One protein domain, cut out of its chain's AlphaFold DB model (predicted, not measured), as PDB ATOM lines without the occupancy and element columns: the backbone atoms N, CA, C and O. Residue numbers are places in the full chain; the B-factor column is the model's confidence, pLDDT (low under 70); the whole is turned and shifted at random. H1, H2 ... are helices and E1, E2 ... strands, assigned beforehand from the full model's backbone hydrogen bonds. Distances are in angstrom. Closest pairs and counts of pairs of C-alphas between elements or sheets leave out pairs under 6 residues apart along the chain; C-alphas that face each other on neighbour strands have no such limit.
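What this domain is: This is residues 596 to 728 of the 1123 residues of the protein "Big-1 domain-containing protein" of Clostridioides difficile (UniProt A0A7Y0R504). Two small antiparallel sheets, of strand order E4 E8 E6 E7 and E1 E9 E5, lie partly face to face as a sandwich that is only partly formed, with the hairpin of E2 and E3 across one end. The short helix H1 only grazes the second sheet, and two long links without named elements, residues 638 to 654 and 674 to 688, loop out from the strands. The printed part has 133 residues, with one named helix and nine named strands in the order E1, H1, then E2 to E9; the class is mostly strand, with under half of the residues in named elements. The whole is compact, with a radius of gyration of the C-alphas of 15.0 A, and elongated, spanning 48 by 29 by 24 A.

How they stand to each other: Begin with inner strand E8, residues 702 to 709, and its antiparallel neighbour E6, residues 666 to 673: N 669 and O 706, 2.8 A apart, are within hydrogen-bond range. Edge strand E4, residues 634 to 637, is antiparallel to E8, with N 636 and O 707 at 2.9 A. The other edge strand, E7, residues 689 to 691, forms a hairpin with E6, with N 670 and O 689 at 2.8 A. Next find inner strand E9, residues 714 to 727: E1, residues 596 to 600, is its antiparallel neighbour, with N 598 and O 722 at 2.9 A, and so is E5, residues 655 to 663, with N 659 and O 719 at 2.8 A. E5 and E8 are near each other, with 7 pairs of C-alphas within 10 A. Look for the hairpin of E2, residues 618 to 621, and E3, residues 624 to 627, where N 619 and O 626 are 2.9 A apart. The closest C-alphas of E3 and E9, those of Val 624 and Tyr 716, are 4.6 A apart; those of E2 and E4, Phe 618 and Ser 634, 5.6 A. H1, residues 606 to 609, only grazes the sheet E1 E9 E5, with residues 606 to 607; it is too short for an O i to N i+4 pair, and its one O i to N i+3 pair is within range.

Where its parts are: Find C-alpha 596 at (136.921, 208.742, 148.360), where E1 begins. E9 runs 37.6 A from C-alpha 714 at (124.509, 226.695, 169.677) to C-alpha 727 at (133.188, 204.830, 140.337). E5 measures 25.3 A, E6 24.2 A and E8 23.9 A.

The domain as a whole: The C-alphas farthest apart, those of Asn 631 and Glu 649, stand at 49.0 A. The printed part has no cut; the links E4 to E5 and E6 to E7 are long. Mean pLDDT of the printed part is 72.6, and 57 residues are under 70, among them 601 to 630, 644 to 653 and 675 to 686.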
ATOM      1  N   ARG A 596     136.764 207.290 148.455       69.19
ATOM      2  CA  ARG A 596     136.921 208.742 148.360       69.19
ATOM      3  C   ARG A 596     136.441 209.414 149.645       69.19
ATOM      4  O   ARG A 596     135.362 209.105 150.143       69.19
ATOM      5  N   GLU A 597     137.245 210.341 150.159       80.19
ATOM      6  CA  GLU A 597     136.849 211.249 151.243       80.19
ATOM      7  C   GLU A 597     136.169 212.474 150.620       80.19
ATOM      8  O   GLU A 597     136.788 213.209 149.848       80.19
ATOM      9  N   LEU A 598     134.892 212.678 150.940       78.50
ATOM     10  CA  LEU A 598     134.152 213.908 150.663       78.50
ATOM     11  C   LEU A 598     134.020 214.729 151.949       78.50
ATOM     12  O   LEU A 598     134.054 214.183 153.054       78.50
ATOM     13  N   ILE A 599     133.842 216.039 151.805       79.81
ATOM     14  CA  ILE A 599     133.512 216.950 152.902       79.81
ATOM     15  C   ILE A 599     132.205 217.638 152.515       79.81
ATOM     16  O   ILE A 599     132.172 218.353 151.520       79.81
ATOM     17  N   TYR A 600     131.139 217.398 153.278       73.12
ATOM     18  CA  TYR A 600     129.882 218.136 153.149       73.12
ATOM     19  C   TYR A 600     129.896 219.314 154.118       73.12
ATOM     20  O   TYR A 600     130.074 219.116 155.324       73.12
ATOM     21  N   GLU A 601     129.706 220.525 153.601       66.44
ATOM     22  CA  GLU A 601     129.793 221.768 154.372       66.44
ATOM     23  C   GLU A 601     128.403 222.333 154.718       66.44
ATOM     24  O   GLU A 601     127.381 221.966 154.127       66.44
ATOM     25  N   CYS A 602     128.350 223.203 155.733       58.78
ATOM     26  CA  CYS A 602     127.104 223.757 156.288       58.78
ATOM     27  C   CYS A 602     126.393 224.764 155.361       58.78
ATOM     28  O   CYS A 602     125.190 225.021 155.498       58.78
ATOM     29  N   GLU A 603     127.135 225.348 154.423       51.94
ATOM     30  CA  GLU A 603     126.652 226.385 153.508       51.94
ATOM     31  C   GLU A 603     125.807 225.811 152.359       51.94
ATOM     32  O   GLU A 603     124.771 226.384 152.022       51.94
ATOM     33  N   SER A 604     126.204 224.657 151.815       49.16
ATOM     34  CA  SER A 604     125.710 224.110 150.542       49.16
ATOM     35  C   SER A 604     124.919 222.804 150.659       49.16
ATOM     36  O   SER A 604     123.863 222.673 150.039       49.16
ATOM     37  N   ASP A 605     125.417 221.824 151.420       53.69
ATOM     38  CA  ASP A 605     125.104 220.422 151.114       53.69
ATOM     39  C   ASP A 605     124.184 219.738 152.125       53.69
ATOM     40  O   ASP A 605     123.162 219.170 151.734       53.69
ATOM     41  N   TRP A 606     124.498 219.775 153.429       58.38
ATOM     42  CA  TRP A 606     123.811 218.873 154.369       58.38
ATOM     43  C   TRP A 606     122.416 219.325 154.815       58.38
ATOM     44  O   TRP A 606     121.627 218.485 155.249       58.38
ATOM     45  N   ARG A 607     122.051 220.604 154.635       55.31
ATOM     46  CA  ARG A 607     120.680 221.095 154.900       55.31
ATOM     47  C   ARG A 607     119.627 220.359 154.068       55.31
ATOM     48  O   ARG A 607     118.536 220.105 154.567       55.31
ATOM     49  N   ASN A 608     119.979 219.961 152.845       55.12
ATOM     50  CA  ASN A 608     119.107 219.206 151.939       55.12
ATOM     51  C   ASN A 608     118.824 217.775 152.441       55.12
ATOM     52  O   ASN A 608     117.905 217.119 151.958       55.12
ATOM     53  N   PHE A 609     119.596 217.292 153.419       60.50
ATOM     54  CA  PHE A 609     119.389 215.999 154.065       60.50
ATOM     55  C   PHE A 609     118.674 216.108 155.418       60.50
ATOM     56  O   PHE A 609     118.555 215.088 156.080       60.50
ATOM     57  N   ILE A 610     118.183 217.271 155.863       68.06
ATOM     58  CA  ILE A 610     117.364 217.342 157.087       68.06
ATOM     59  C   ILE A 610     115.969 216.769 156.799       68.06
ATOM     60  O   ILE A 610     115.302 217.190 155.856       68.06
ATOM     61  N   ASP A 611     115.516 215.832 157.633       66.38
ATOM     62  CA  ASP A 611     114.139 215.339 157.607       66.38
ATOM     63  C   ASP A 611     113.246 216.359 158.333       66.38
ATOM     64  O   ASP A 611     113.327 216.518 159.556       66.38
ATOM     65  N   SER A 612     112.416 217.086 157.583       58.19
ATOM     66  CA  SER A 612     111.523 218.118 158.124       58.19
ATOM     67  C   SER A 612     110.339 217.565 158.927       58.19
ATOM     68  O   SER A 612     109.719 218.331 159.661       58.19
ATOM     69  N   PHE A 613     110.033 216.267 158.831       53.44
ATOM     70  CA  PHE A 613     108.971 215.613 159.604       53.44
ATOM     71  C   PHE A 613     109.480 215.047 160.937       53.44
ATOM     72  O   PHE A 613     108.729 215.010 161.911       53.44
ATOM     73  N   LEU A 614     110.740 214.600 160.993       56.06
ATOM     74  CA  LEU A 614     111.340 213.983 162.188       56.06
ATOM     75  C   LEU A 614     112.197 214.933 163.040       56.06
ATOM     76  O   LEU A 614     112.685 214.533 164.101       56.06
ATOM     77  N   SER A 615     112.402 216.170 162.592       62.75
ATOM     78  CA  SER A 615     113.240 217.151 163.282       62.75
ATOM     79  C   SER A 615     112.392 218.190 164.025       62.75
ATOM     80  O   SER A 615     111.540 218.843 163.431       62.75
ATOM     81  N   PHE A 616     112.666 218.410 165.315       57.03
ATOM     82  CA  PHE A 616     111.843 219.224 166.215       57.03
ATOM     83  C   PHE A 616     112.629 220.355 166.907       57.03
ATOM     84  O   PHE A 616     113.737 220.162 167.418       57.03
ATOM     85  N   ASN A 617     111.987 221.523 167.014       60.91
ATOM     86  CA  ASN A 617     112.365 222.668 167.857       60.91
ATOM     87  C   ASN A 617     113.698 223.390 167.562       60.91
ATOM     88  O   ASN A 617     114.257 224.018 168.462       60.91
ATOM     89  N   PHE A 618     114.218 223.348 166.337       59.84
ATOM     90  CA  PHE A 618     115.426 224.086 165.929       59.84
ATOM     91  C   PHE A 618     115.099 225.133 164.854       59.84
ATOM     92  O   PHE A 618     114.136 224.997 164.105       59.84
ATOM     93  N   TYR A 619     115.922 226.175 164.779       59.53
ATOM     94  CA  TYR A 619     115.835 227.257 163.801       59.53
ATOM     95  C   TYR A 619     117.183 227.468 163.113       59.53
ATOM     96  O   TYR A 619     118.242 227.196 163.687       59.53
ATOM     97  N   TYR A 620     117.119 227.939 161.867       59.53
ATOM     98  CA  TYR A 620     118.268 228.141 161.000       59.53
ATOM     99  C   TYR A 620     118.425 229.612 160.610       59.53
ATOM    100  O   TYR A 620     117.503 230.212 160.051       59.53
ATOM    101  N   ARG A 621     119.618 230.171 160.828       53.91
ATOM    102  CA  ARG A 621     119.989 231.508 160.352       53.91
ATOM    103  C   ARG A 621     121.468 231.553 160.013       53.91
ATOM    104  O   ARG A 621     122.265 231.298 160.904       53.91
ATOM    105  N   GLU A 622     121.806 231.939 158.779       50.53
ATOM    106  CA  GLU A 622     123.163 232.395 158.404       50.53
ATOM    107  C   GLU A 622     124.276 231.484 158.993       50.53
ATOM    108  O   GLU A 622     125.035 231.895 159.864       50.53
ATOM    109  N   GLU A 623     124.281 230.204 158.594       54.06
ATOM    110  CA  GLU A 623     125.142 229.105 159.093       54.06
ATOM    111  C   GLU A 623     124.919 228.569 160.520       54.06
ATOM    112  O   GLU A 623     125.385 227.464 160.822       54.06
ATOM    113  N   VAL A 624     124.155 229.249 161.378       59.72
ATOM    114  CA  VAL A 624     123.973 228.859 162.786       59.72
ATOM    115  C   VAL A 624     122.665 228.093 163.021       59.72
ATOM    116  O   VAL A 624     121.568 228.554 162.694       59.72
ATOM    117  N   LEU A 625     122.791 226.925 163.659       67.19
ATOM    118  CA  LEU A 625     121.693 226.084 164.135       67.19
ATOM    119  C   LEU A 625     121.496 226.318 165.644       67.19
ATOM    120  O   LEU A 625     122.415 226.108 166.444       67.19
ATOM    121  N   MET A 626     120.294 226.743 166.036       67.50
ATOM    122  CA  MET A 626     119.945 227.040 167.431       67.50
ATOM    123  C   MET A 626     118.615 226.394 167.838       67.50
ATOM    124  O   MET A 626     117.750 226.192 166.982       67.50
ATOM    125  N   PRO A 627     118.399 226.122 169.136       67.56
ATOM    126  CA  PRO A 627     117.069 225.885 169.678       67.56
ATOM    127  C   PRO A 627     116.120 227.060 169.412       67.56
ATOM    128  O   PRO A 627     116.527 228.216 169.517       67.56
ATOM    129  N   LEU A 628     114.840 226.777 169.141       63.22
ATOM    130  CA  LEU A 628     113.788 227.806 169.053       63.22
ATOM    131  C   LEU A 628     113.600 228.571 170.375       63.22
ATOM    132  O   LEU A 628     113.146 229.711 170.371       63.22
ATOM    133  N   SER A 629     113.949 227.950 171.504       67.81
ATOM    134  CA  SER A 629     113.960 228.567 172.828       67.81
ATOM    135  C   SER A 629     115.254 228.228 173.562       67.81
ATOM    136  O   SER A 629     115.676 227.072 173.594       67.81
ATOM    137  N   ASN A 630     115.850 229.220 174.232       63.22
ATOM    138  CA  ASN A 630     117.058 229.032 175.044       63.22
ATOM    139  C   ASN A 630     116.902 227.932 176.114       63.22
ATOM    140  O   ASN A 630     117.897 227.323 176.492       63.22
ATOM    141  N   ASN A 631     115.671 227.645 176.556       70.00
ATOM    142  CA  ASN A 631     115.360 226.645 177.583       70.00
ATOM    143  C   ASN A 631     114.766 225.350 176.991       70.00
ATOM    144  O   ASN A 631     114.063 224.624 177.688       70.00
ATOM    145  N   SER A 632     114.970 225.072 175.697       65.31
ATOM    146  CA  SER A 632     114.490 223.840 175.054       65.31
ATOM    147  C   SER A 632     115.632 222.961 174.555       65.31
ATOM    148  O   SER A 632     116.610 223.457 173.998       65.31
ATOM    149  N   ILE A 633     115.474 221.646 174.714       75.31
ATOM    150  CA  ILE A 633     116.268 220.650 173.989       75.31
ATOM    151  C   ILE A 633     115.697 220.537 172.571       75.31
ATOM    152  O   ILE A 633     114.489 220.354 172.404       75.31
ATOM    153  N   SER A 634     116.568 220.591 171.568       74.31
ATOM    154  CA  SER A 634     116.194 220.513 170.152       74.31
ATOM    155  C   SER A 634     116.856 219.320 169.487       74.31
ATOM    156  O   SER A 634     117.997 218.978 169.805       74.31
ATOM    157  N   VAL A 635     116.141 218.680 168.563       79.31
ATOM    158  CA  VAL A 635     116.580 217.440 167.917       79.31
ATOM    159  C   VAL A 635     116.410 217.573 166.412       79.31
ATOM    160  O   VAL A 635     115.295 217.725 165.929       79.31
ATOM    161  N   SER A 636     117.509 217.486 165.669       77.62
ATOM    162  CA  SER A 636     117.505 217.438 164.205       77.62
ATOM    163  C   SER A 636     117.904 216.036 163.755       77.62
ATOM    164  O   SER A 636     118.879 215.493 164.274       77.62
ATOM    165  N   ILE A 637     117.140 215.431 162.847       79.69
ATOM    166  CA  ILE A 637     117.346 214.087 162.292       79.69
ATOM    167  C   ILE A 637     117.491 214.224 160.778       79.69
ATOM    168  O   ILE A 637     116.759 214.983 160.145       79.69
ATOM    169  N   THR A 638     118.427 213.490 160.179       76.19
ATOM    170  CA  THR A 638     118.569 213.487 158.722       76.19
ATOM    171  C   THR A 638     117.757 212.398 158.035       76.19
ATOM    172  O   THR A 638     117.551 211.304 158.567       76.19
ATOM    173  N   ASN A 639     117.420 212.684 156.781       74.50
ATOM    174  CA  ASN A 639     117.215 211.700 155.731       74.50
ATOM    175  C   ASN A 639     118.421 210.741 155.651       74.50
ATOM    176  O   ASN A 639     119.512 211.008 156.174       74.50
ATOM    177  N   ILE A 640     118.224 209.606 154.983       78.94
ATOM    178  CA  ILE A 640     119.271 208.598 154.811       78.94
ATOM    179  C   ILE A 640     120.243 209.010 153.702       78.94
ATOM    180  O   ILE A 640     119.843 209.420 152.614       78.94
ATOM    181  N   ILE A 641     121.531 208.836 153.982       79.12
ATOM    182  CA  ILE A 641     122.655 209.034 153.071       79.12
ATOM    183  C   ILE A 641     123.154 207.648 152.624       79.12
ATOM    184  O   ILE A 641     123.412 206.785 153.465       79.12
ATOM    185  N   ASP A 642     123.305 207.428 151.311       79.81
ATOM    186  CA  ASP A 642     123.960 206.230 150.755       79.81
ATOM    187  C   ASP A 642     125.468 206.486 150.565       79.81
ATOM    188  O   ASP A 642     125.895 207.385 149.829       79.81
ATOM    189  N   LEU A 643     126.284 205.675 151.242       77.19
ATOM    190  CA  LEU A 643     127.746 205.695 151.201       77.19
ATOM    191  C   LEU A 643     128.348 204.773 150.117       77.19
ATOM    192  O   LEU A 643     129.547 204.471 150.134       77.19
ATOM    193  N   GLY A 644     127.538 204.345 149.150       65.31
ATOM    194  CA  GLY A 644     127.988 203.646 147.950       65.31
ATOM    195  C   GLY A 644     128.006 202.125 148.089       65.31
ATOM    196  O   GLY A 644     127.882 201.559 149.176       65.31
ATOM    197  N   ASP A 645     128.142 201.457 146.946       60.66
ATOM    198  CA  ASP A 645     127.715 200.068 146.766       60.66
ATOM    199  C   ASP A 645     128.536 199.022 147.547       60.66
ATOM    200  O   ASP A 645     129.637 199.293 148.035       60.66
ATOM    201  N   THR A 646     127.975 197.825 147.721       53.25
ATOM    202  CA  THR A 646     128.559 196.710 148.491       53.25
ATOM    203  C   THR A 646     129.229 195.672 147.596       53.25
ATOM    204  O   THR A 646     128.549 195.009 146.819       53.25
ATOM    205  N   VAL A 647     130.530 195.443 147.791       47.81
ATOM    206  CA  VAL A 647     131.232 194.226 147.344       47.81
ATOM    207  C   VAL A 647     132.097 193.727 148.503       47.81
ATOM    208  O   VAL A 647     132.684 194.533 149.221       47.81
ATOM    209  N   GLU A 648     132.162 192.411 148.698       49.09
ATOM    210  CA  GLU A 648     132.694 191.731 149.895       49.09
ATOM    211  C   GLU A 648     134.224 191.860 150.121       49.09
ATOM    212  O   GLU A 648     134.758 191.251 151.043       49.09
ATOM    213  N   GLU A 649     134.943 192.652 149.314       46.25
ATOM    214  CA  GLU A 649     136.416 192.634 149.221       46.25
ATOM    215  C   GLU A 649     137.091 194.029 149.238       46.25
ATOM    216  O   GLU A 649     138.087 194.257 148.547       46.25
ATOM    217  N   SER A 650     136.589 194.996 150.016       48.97
ATOM    218  CA  SER A 650     137.244 196.312 150.162       48.97
ATOM    219  C   SER A 650     137.855 196.524 151.554       48.97
ATOM    220  O   SER A 650     137.133 196.561 152.547       48.97
ATOM    221  N   ALA A 651     139.180 196.701 151.621       47.09
ATOM    222  CA  ALA A 651     139.936 196.809 152.876       47.09
ATOM    223  C   ALA A 651     139.850 198.182 153.581       47.09
ATOM    224  O   ALA A 651     140.236 198.280 154.744       47.09
ATOM    225  N   ASP A 652     139.344 199.223 152.908       55.66
ATOM    226  CA  ASP A 652     139.085 200.536 153.512       55.66
ATOM    227  C   ASP A 652     137.619 200.651 153.954       55.66
ATOM    228  O   ASP A 652     136.687 200.284 153.231       55.66
ATOM    229  N   LEU A 653     137.405 201.175 155.158       68.00
ATOM    230  CA  LEU A 653     136.100 201.161 155.819       68.00
ATOM    231  C   LEU A 653     135.353 202.479 155.573       68.00
ATOM    232  O   LEU A 653     135.897 203.553 155.848       68.00
ATOM    233  N   ARG A 654     134.109 202.385 155.069       80.94
ATOM    234  CA  ARG A 654     133.189 203.532 154.931       80.94
ATOM    235  C   ARG A 654     133.034 204.214 156.285       80.94
ATOM    236  O   ARG A 654     132.984 203.528 157.307       80.94
ATOM    237  N   TYR A 655     132.943 205.539 156.308       86.81
ATOM    238  CA  TYR A 655     132.885 206.257 157.578       86.81
ATOM    239  C   TYR A 655     132.193 207.611 157.505       86.81
ATOM    240  O   TYR A 655     132.175 208.265 156.462       86.81
ATOM    241  N   ILE A 656     131.742 208.076 158.670       87.12
ATOM    242  CA  ILE A 656     131.418 209.480 158.929       87.12
ATOM    243  C   ILE A 656     132.316 210.002 160.055       87.12
ATOM    244  O   ILE A 656     132.610 209.300 161.020       87.12
ATOM    245  N   MET A 657     132.761 211.251 159.929       89.88
ATOM    246  CA  MET A 657     133.382 212.019 161.005       89.88
ATOM    247  C   MET A 657     132.728 213.409 161.067       89.88
ATOM    248  O   MET A 657     132.958 214.222 160.164       89.88
ATOM    249  N   PRO A 658     131.918 213.705 162.100       88.62
ATOM    250  CA  PRO A 658     131.365 215.038 162.304       88.62
ATOM    251  C   PRO A 658     132.448 215.974 162.847       88.62
ATOM    252  O   PRO A 658     133.064 215.686 163.871       88.62
ATOM    253  N   ALA A 659     132.662 217.105 162.178       88.00
ATOM    254  CA  ALA A 659     133.516 218.197 162.631       88.00
ATOM    255  C   ALA A 659     132.635 219.416 162.940       88.00
ATOM    256  O   ALA A 659     132.297 220.214 162.065       88.00
ATOM    257  N   MET A 660     132.210 219.516 164.200       86.06
ATOM    258  CA  MET A 660     131.299 220.542 164.704       86.06
ATOM    259  C   MET A 660     132.044 221.659 165.438       86.06
ATOM    260  O   MET A 660     132.929 221.394 166.256       86.06
ATOM    261  N   LYS A 661     131.600 222.902 165.243       86.94
ATOM    262  CA  LYS A 661     131.952 224.060 166.075       86.94
ATOM    263  C   LYS A 661     130.704 224.513 166.825       86.94
ATOM    264  O   LYS A 661     129.745 224.954 166.200       86.94
ATOM    265  N   PHE A 662     130.708 224.423 168.150       87.00
ATOM    266  CA  PHE A 662     129.536 224.721 168.977       87.00
ATOM    267  C   PHE A 662     129.894 225.402 170.304       87.00
ATOM    268  O   PHE A 662     131.056 225.440 170.704       87.00
ATOM    269  N   ASP A 663     128.869 225.934 170.961       83.44
ATOM    270  CA  ASP A 663     128.855 226.421 172.342       83.44
ATOM    271  C   ASP A 663     127.726 225.707 173.112       83.44
ATOM    272  O   ASP A 663     126.772 225.201 172.511       83.44
ATOM    273  N   GLY A 664     127.845 225.610 174.435       85.69
ATOM    274  CA  GLY A 664     126.997 224.756 175.272       85.69
ATOM    275  C   GLY A 664     127.180 223.254 175.000       85.69
ATOM    276  O   GLY A 664     128.226 222.805 174.528       85.69
ATOM    277  N   LYS A 665     126.167 222.443 175.339       88.62
ATOM    278  CA  LYS A 665     126.221 220.977 175.195       88.62
ATOM    279  C   LYS A 665     125.486 220.498 173.936       88.62
ATOM    280  O   LYS A 665     124.262 220.586 173.857       88.62
ATOM    281  N   VAL A 666     126.240 219.917 173.004       88.00
ATOM    282  CA  VAL A 666     125.739 219.276 171.775       88.00
ATOM    283  C   VAL A 666     126.093 217.789 171.793       88.00
ATOM    284  O   VAL A 666     127.207 217.416 172.158       88.00
ATOM    285  N   GLU A 667     125.147 216.933 171.412       91.50
ATOM    286  CA  GLU A 667     125.331 215.483 171.285       91.50
ATOM    287  C   GLU A 667     125.031 215.060 169.838       91.50
ATOM    288  O   GLU A 667     124.034 215.490 169.258       91.50
ATOM    289  N   PHE A 668     125.879 214.214 169.252       89.50
ATOM    290  CA  PHE A 668     125.709 213.685 167.897       89.50
ATOM    291  C   PHE A 668     125.468 212.176 167.969       89.50
ATOM    292  O   PHE A 668     126.117 211.483 168.750       89.50
ATOM    293  N   TYR A 669     124.538 211.662 167.170       90.12
ATOM    294  CA  TYR A 669     124.183 210.248 167.125       90.12
ATOM    295  C   TYR A 669     124.127 209.756 165.683       90.12
ATOM    296  O   TYR A 669     123.671 210.487 164.810       90.12
ATOM    297  N   ILE A 670     124.505 208.502 165.442       89.06
ATOM    298  CA  ILE A 670     124.364 207.824 164.147       89.06
ATOM    299  C   ILE A 670     123.467 206.589 164.280       89.06
ATOM    300  O   ILE A 670     123.413 205.949 165.332       89.06
ATOM    301  N   GLN A 671     122.754 206.281 163.200       87.75
ATOM    302  CA  GLN A 671     121.999 205.055 162.974       87.75
ATOM    303  C   GLN A 671     122.345 204.556 161.564       87.75
ATOM    304  O   GLN A 671     122.297 205.342 160.614       87.75
ATOM    305  N   ASP A 672     122.728 203.286 161.426       86.19
ATOM    306  CA  ASP A 672     123.204 202.731 160.156       86.19
ATOM    307  C   ASP A 672     122.664 201.325 159.844       86.19
ATOM    308  O   ASP A 672     122.358 200.518 160.730       86.19
ATOM    309  N   ASP A 673     122.562 201.020 158.551       78.94
ATOM    310  CA  ASP A 673     122.240 199.684 158.062       78.94
ATOM    311  C   ASP A 673     122.842 199.389 156.680       78.94
ATOM    312  O   ASP A 673     123.264 200.280 155.947       78.94
ATOM    313  N   ASN A 674     122.905 198.111 156.313       74.75
ATOM    314  CA  ASN A 674     123.241 197.694 154.950       74.75
ATOM    315  C   ASN A 674     121.995 197.594 154.053       74.75
ATOM    316  O   ASN A 674     122.143 197.490 152.838       74.75
ATOM    317  N   VAL A 675     120.788 197.629 154.634       66.62
ATOM    318  CA  VAL A 675     119.514 197.407 153.934       66.62
ATOM    319  C   VAL A 675     118.474 198.452 154.352       66.62
ATOM    320  O   VAL A 675     118.307 198.729 155.539       66.62
ATOM    321  N   LEU A 676     117.758 199.003 153.368       68.62
ATOM    322  CA  LEU A 676     116.549 199.806 153.572       68.62
ATOM    323  C   LEU A 676     115.326 198.892 153.709       68.62
ATOM    324  O   LEU A 676     115.168 197.945 152.938       68.62
ATOM    325  N   ILE A 677     114.438 199.205 154.647       53.16
ATOM    326  CA  ILE A 677     113.128 198.571 154.795       53.16
ATOM    327  C   ILE A 677     112.051 199.547 154.320       53.16
ATOM    328  O   ILE A 677     111.978 200.672 154.801       53.16
ATOM    329  N   ASN A 678     111.190 199.039 153.431       49.91
ATOM    330  CA  ASN A 678     110.002 199.670 152.845       49.91
ATOM    331  C   ASN A 678     110.234 200.870 151.890       49.91
ATOM    332  O   ASN A 678     111.337 201.393 151.740       49.91
ATOM    333  N   LEU A 679     109.152 201.262 151.203       38.66
ATOM    334  CA  LEU A 679     109.108 202.343 150.202       38.66
ATOM    335  C   LEU A 679     109.267 203.756 150.796       38.66
ATOM    336  O   LEU A 679     109.483 204.704 150.049       38.66
ATOM    337  N   GLU A 680     109.177 203.904 152.119       49.62
ATOM    338  CA  GLU A 680     109.377 205.169 152.842       49.62
ATOM    339  C   GLU A 680     110.852 205.390 153.223       49.62
ATOM    340  O   GLU A 680     111.189 206.429 153.784       49.62
ATOM    341  N   GLY A 681     111.736 204.417 152.956       54.94
ATOM    342  CA  GLY A 681     113.167 204.527 153.228       54.94
ATOM    343  C   GLY A 681     113.499 204.540 154.720       54.94
ATOM    344  O   GLY A 681     114.116 205.484 155.209       54.94
ATOM    345  N   LYS A 682     113.118 203.492 155.462       61.88
ATOM    346  CA  LYS A 682     113.486 203.318 156.881       61.88
ATOM    347  C   LYS A 682     114.685 202.367 157.027       61.88
ATOM    348  O   LYS A 682     114.893 201.483 156.202       61.88
ATOM    349  N   LEU A 683     115.501 202.544 158.070       69.19
ATOM    350  CA  LEU A 683     116.567 201.593 158.435       69.19
ATOM    351  C   LEU A 683     115.995 200.488 159.338       69.19
ATOM    352  O   LEU A 683     115.077 200.757 160.105       69.19
ATOM    353  N   ASN A 684     116.557 199.275 159.279       67.69
ATOM    354  CA  ASN A 684     116.147 198.152 160.139       67.69
ATOM    355  C   ASN A 684     116.681 198.286 161.580       67.69
ATOM    356  O   ASN A 684     116.012 197.945 162.551       67.69
ATOM    357  N   SER A 685     117.905 198.791 161.739       66.81
ATOM    358  CA  SER A 685     118.484 199.089 163.050       66.81
ATOM    359  C   SER A 685     117.776 200.265 163.732       66.81
ATOM    360  O   SER A 685     118.027 201.409 163.372       66.81
ATOM    361  N   ASP A 686     116.994 200.024 164.790       65.62
ATOM    362  CA  ASP A 686     116.373 201.070 165.637       65.62
ATOM    363  C   ASP A 686     117.356 201.798 166.583       65.62
ATOM    364  O   ASP A 686     116.998 202.748 167.289       65.62
ATOM    365  N   LYS A 687     118.616 201.355 166.644       79.94
ATOM    366  CA  LYS A 687     119.562 201.770 167.686       79.94
ATOM    367  C   LYS A 687     120.396 202.985 167.274       79.94
ATOM    368  O   LYS A 687     121.285 202.886 166.434       79.94
ATOM    369  N   TRP A 688     120.183 204.104 167.964       85.81
ATOM    370  CA  TRP A 688     121.057 205.279 167.899       85.81
ATOM    371  C   TRP A 688     122.338 205.079 168.721       85.81
ATOM    372  O   TRP A 688     122.277 204.751 169.908       85.81
ATOM    373  N   ILE A 689     123.495 205.337 168.113       87.38
ATOM    374  CA  ILE A 689     124.823 205.273 168.739       87.38
ATOM    375  C   ILE A 689     125.349 206.700 168.901       87.38
ATOM    376  O   ILE A 689     125.406 207.434 167.919       87.38
ATOM    377  N   GLN A 690     125.708 207.111 170.120       91.19
ATOM    378  CA  GLN A 690     126.290 208.437 170.359       91.19
ATOM    379  C   GLN A 690     127.745 208.494 169.890       91.19
ATOM    380  O   GLN A 690     128.482 207.519 170.036       91.19
ATOM    381  N   VAL A 691     128.160 209.653 169.385       88.38
ATOM    382  CA  VAL A 691     129.509 209.909 168.887       88.38
ATOM    383  C   VAL A 691     130.065 211.202 169.468       88.38
ATOM    384  O   VAL A 691     129.358 212.202 169.613       88.38
ATOM    385  N   GLU A 692     131.359 211.180 169.763       89.25
ATOM    386  CA  GLU A 692     132.159 212.363 170.050       89.25
ATOM    387  C   GLU A 692     132.514 213.156 168.776       89.25
ATOM    388  O   GLU A 692     132.572 212.643 167.656       89.25
ATOM    389  N   ASN A 693     132.733 214.456 168.952       89.94
ATOM    390  CA  ASN A 693     133.105 215.368 167.875       89.94
ATOM    391  C   ASN A 693     134.530 215.080 167.361       89.94
ATOM    392  O   ASN A 693     135.430 214.825 168.156       89.94
ATOM    393  N   ASN A 694     134.760 215.209 166.052       87.94
ATOM    394  CA  ASN A 694     136.017 214.894 165.355       87.94
ATOM    395  C   ASN A 694     136.480 213.423 165.462       87.94
ATOM    396  O   ASN A 694     137.650 213.125 165.216       87.94
ATOM    397  N   THR A 695     135.583 212.488 165.787       87.75
ATOM    398  CA  THR A 695     135.881 211.047 165.811       87.75
ATOM    399  C   THR A 695     135.478 210.382 164.496       87.75
ATOM    400  O   THR A 695     134.349 210.543 164.037       87.75
ATOM    401  N   LYS A 696     136.390 209.610 163.889       87.00
ATOM    402  CA  LYS A 696     136.092 208.763 162.723       87.00
ATOM    403  C   LYS A 696     135.289 207.537 163.169       87.00
ATOM    404  O   LYS A 696     135.764 206.781 164.011       87.00
ATOM    405  N   ILE A 697     134.112 207.331 162.581       85.44
ATOM    406  CA  ILE A 697     133.213 206.212 162.886       85.44
ATOM    407  C   ILE A 697     133.064 205.367 161.637       85.44
ATOM    408  O   ILE A 697     132.636 205.881 160.608       85.44
ATOM    409  N   GLU A 698     133.366 204.083 161.723       86.62
ATOM    410  CA  GLU A 698     133.085 203.151 160.636       86.62
ATOM    411  C   GLU A 698     131.580 202.874 160.575       86.62
ATOM    412  O   GLU A 698     130.943 202.653 161.607       86.62
ATOM    413  N   THR A 699     131.006 202.933 159.375       82.69
ATOM    414  CA  THR A 699     129.556 202.859 159.158       82.69
ATOM    415  C   THR A 699     129.205 201.898 158.027       82.69
ATOM    416  O   THR A 699     129.980 201.663 157.098       82.69
ATOM    417  N   LYS A 700     127.989 201.363 158.068       82.25
ATOM    418  CA  LYS A 700     127.384 200.573 156.990       82.25
ATOM    419  C   LYS A 700     127.028 201.439 155.771       82.25
ATOM    420  O   LYS A 700     127.379 202.616 155.698       82.25
ATOM    421  N   ARG A 701     126.386 200.831 154.765       78.75
ATOM    422  CA  ARG A 701     126.040 201.491 153.494       78.75
ATOM    423  C   ARG A 701     125.116 202.696 153.678       78.75
ATOM    424  O   ARG A 701     125.422 203.774 153.184       78.75
ATOM    425  N   PHE A 702     123.985 202.487 154.338       81.56
ATOM    426  CA  PHE A 702     122.962 203.497 154.550       81.56
ATOM    427  C   PHE A 702     123.113 204.052 155.955       81.56
ATOM    428  O   PHE A 702     123.149 203.298 156.927       81.56
ATOM    429  N   VAL A 703     123.204 205.370 156.068       83.69
ATOM    430  CA  VAL A 703     123.474 206.034 157.339       83.69
ATOM    431  C   VAL A 703     122.620 207.283 157.470       83.69
ATOM    432  O   VAL A 703     122.431 208.029 156.513       83.69
ATOM    433  N   ARG A 704     122.117 207.536 158.674       84.50
ATOM    434  CA  ARG A 704     121.555 208.834 159.043       84.50
ATOM    435  C   ARG A 704     122.054 209.247 160.413       84.50
ATOM    436  O   ARG A 704     122.460 208.406 161.220       84.50
ATOM    437  N   PHE A 705     122.022 210.541 160.685       85.38
ATOM    438  CA  PHE A 705     122.476 211.080 161.956       85.38
ATOM    439  C   PHE A 705     121.412 211.947 162.624       85.38
ATOM    440  O   PHE A 705     120.425 212.366 162.018       85.38
ATOM    441  N   LYS A 706     121.608 212.166 163.921       87.06
ATOM    442  CA  LYS A 706     120.747 212.963 164.782       87.06
ATOM    443  C   LYS A 706     121.607 213.868 165.650       87.06
ATOM    444  O   LYS A 706     122.477 213.386 166.373       87.06
ATOM    445  N   ILE A 707     121.329 215.161 165.612       87.25
ATOM    446  CA  ILE A 707     121.973 216.180 166.439       87.25
ATOM    447  C   ILE A 707     121.003 216.560 167.552       87.25
ATOM    448  O   ILE A 707     119.841 216.860 167.285       87.25
ATOM    449  N   VAL A 708     121.476 216.562 168.796       88.25
ATOM    450  CA  VAL A 708     120.714 217.007 169.964       88.25
ATOM    451  C   VAL A 708     121.416 218.217 170.576       88.25
ATOM    452  O   VAL A 708     122.490 218.093 171.167       88.25
ATOM    453  N   LEU A 709     120.798 219.389 170.444       86.75
ATOM    454  CA  LEU A 709     121.212 220.611 171.131       86.75
ATOM    455  C   LEU A 709     120.530 220.633 172.504       86.75
ATOM    456  O   LEU A 709     119.310 220.483 172.581       86.75
ATOM    457  N   LYS A 710     121.288 220.787 173.593       87.19
ATOM    458  CA  LYS A 710     120.698 221.034 174.921       87.19
ATOM    459  C   LYS A 710     120.347 222.512 175.094       87.19
ATOM    460  O   LYS A 710     120.713 223.349 174.273       87.19
ATOM    461  N   GLU A 711     119.666 222.816 176.193       83.12
ATOM    462  CA  GLU A 711     119.347 224.183 176.612       83.12
ATOM    463  C   GLU A 711     120.592 225.089 176.546       83.12
ATOM    464  O   GLU A 711     121.687 224.707 176.970       83.12
ATOM    465  N   GLY A 712     120.436 226.269 175.945       76.25
ATOM    466  CA  GLY A 712     121.496 227.251 175.702       76.25
ATOM    467  C   GLY A 712     122.550 226.883 174.645       76.25
ATOM    468  O   GLY A 712     123.384 227.734 174.333       76.25
ATOM    469  N   ALA A 713     122.548 225.667 174.085       82.62
ATOM    470  CA  ALA A 713     123.563 225.235 173.125       82.62
ATOM    471  C   ALA A 713     123.366 225.848 171.726       82.62
ATOM    472  O   ALA A 713     122.247 226.104 171.288       82.62
ATOM    473  N   LYS A 714     124.471 226.061 171.005       79.12
ATOM    474  CA  LYS A 714     124.509 226.695 169.677       79.12
ATOM    475  C   LYS A 714     125.500 225.959 168.790       79.12
ATOM    476  O   LYS A 714     126.649 225.804 169.188       79.12
ATOM    477  N   LEU A 715     125.101 225.552 167.589       77.69
ATOM    478  CA  LEU A 715     125.995 224.934 166.607       77.69
ATOM    479  C   LEU A 715     126.280 225.951 165.492       77.69
ATOM    480  O   LEU A 715     125.386 226.303 164.729       77.69
ATOM    481  N   TYR A 716     127.520 226.437 165.424       76.19
ATOM    482  CA  TYR A 716     127.975 227.468 164.480       76.19
ATOM    483  C   TYR A 716     128.420 226.906 163.131       76.19
ATOM    484  O   TYR A 716     128.382 227.613 162.135       76.19
ATOM    485  N   SER A 717     128.905 225.664 163.104       76.56
ATOM    486  CA  SER A 717     129.155 224.936 161.861       76.56
ATOM    487  C   SER A 717     129.202 223.433 162.114       76.56
ATOM    488  O   SER A 717     129.582 222.978 163.196       76.56
ATOM    489  N   LEU A 718     128.831 222.666 161.093       78.44
ATOM    490  CA  LEU A 718     129.053 221.229 160.996       78.44
ATOM    491  C   LEU A 718     129.584 220.941 159.594       78.44
ATOM    492  O   LEU A 718     128.871 221.176 158.618       78.44
ATOM    493  N   ASN A 719     130.796 220.394 159.530       83.62
ATOM    494  CA  ASN A 719     131.330 219.770 158.327       83.62
ATOM    495  C   ASN A 719     131.353 218.255 158.547       83.62
ATOM    496  O   ASN A 719     131.863 217.775 159.561       83.62
ATOM    497  N   LEU A 720     130.800 217.488 157.613       82.19
ATOM    498  CA  LEU A 720     130.792 216.027 157.675       82.19
ATOM    499  C   LEU A 720     131.840 215.502 156.713       82.19
ATOM    500  O   LEU A 720     131.677 215.612 155.499       82.19
ATOM    501  N   LYS A 721     132.905 214.906 157.249       86.88
ATOM    502  CA  LYS A 721     133.810 214.118 156.418       86.88
ATOM    503  C   LYS A 721     133.222 212.733 156.224       86.88
ATOM    504  O   LYS A 721     132.882 212.073 157.206       86.88
ATOM    505  N   VAL A 722     133.120 212.302 154.976       84.56
ATOM    506  CA  VAL A 722     132.445 211.064 154.598       84.56
ATOM    507  C   VAL A 722     133.356 210.246 153.694       84.56
ATOM    508  O   VAL A 722     133.664 210.659 152.578       84.56
ATOM    509  N   GLY A 723     133.789 209.085 154.184       83.62
ATOM    510  CA  GLY A 723     134.462 208.076 153.374       83.62
ATOM    511  C   GLY A 723     133.431 207.191 152.697       83.62
ATOM    512  O   GLY A 723     132.715 206.449 153.376       83.62
ATOM    513  N   ARG A 724     133.342 207.281 151.370       78.12
ATOM    514  CA  ARG A 724     132.394 206.516 150.552       78.12
ATOM    515  C   ARG A 724     133.062 205.928 149.316       78.12
ATOM    516  O   ARG A 724     134.153 206.347 148.935       78.12
ATOM    517  N   TYR A 725     132.400 204.971 148.676       71.50
ATOM    518  CA  TYR A 725     132.889 204.383 147.430       71.50
ATOM    519  C   TYR A 725     132.233 205.024 146.204       71.50
ATOM    520  O   TYR A 725     131.011 205.146 146.136       71.50
ATOM    521  N   GLU A 726     133.049 205.408 145.220       59.12
ATOM    522  CA  GLU A 726     132.617 206.011 143.952       59.12
ATOM    523  C   GLU A 726     133.270 205.317 142.748       59.12
ATOM    524  O   GLU A 726     134.375 204.783 142.844       59.12
ATOM    525  N   TYR A 727     132.617 205.343 141.586       55.09
ATOM    526  CA  TYR A 727     133.188 204.830 140.337       55.09
ATOM    527  C   TYR A 727     134.026 205.911 139.640       55.09
ATOM    528  O   TYR A 727     133.554 207.024 139.422       55.09
ATOM    529  N   THR A 728     135.258 205.582 139.241       51.94
ATOM    530  CA  THR A 728     136.131 206.502 138.484       51.94
ATOM    531  C   THR A 728     136.182 206.142 137.002       51.94
ATOM    532  O   THR A 728     136.448 204.987 136.663       51.94
TER     533      THR A 728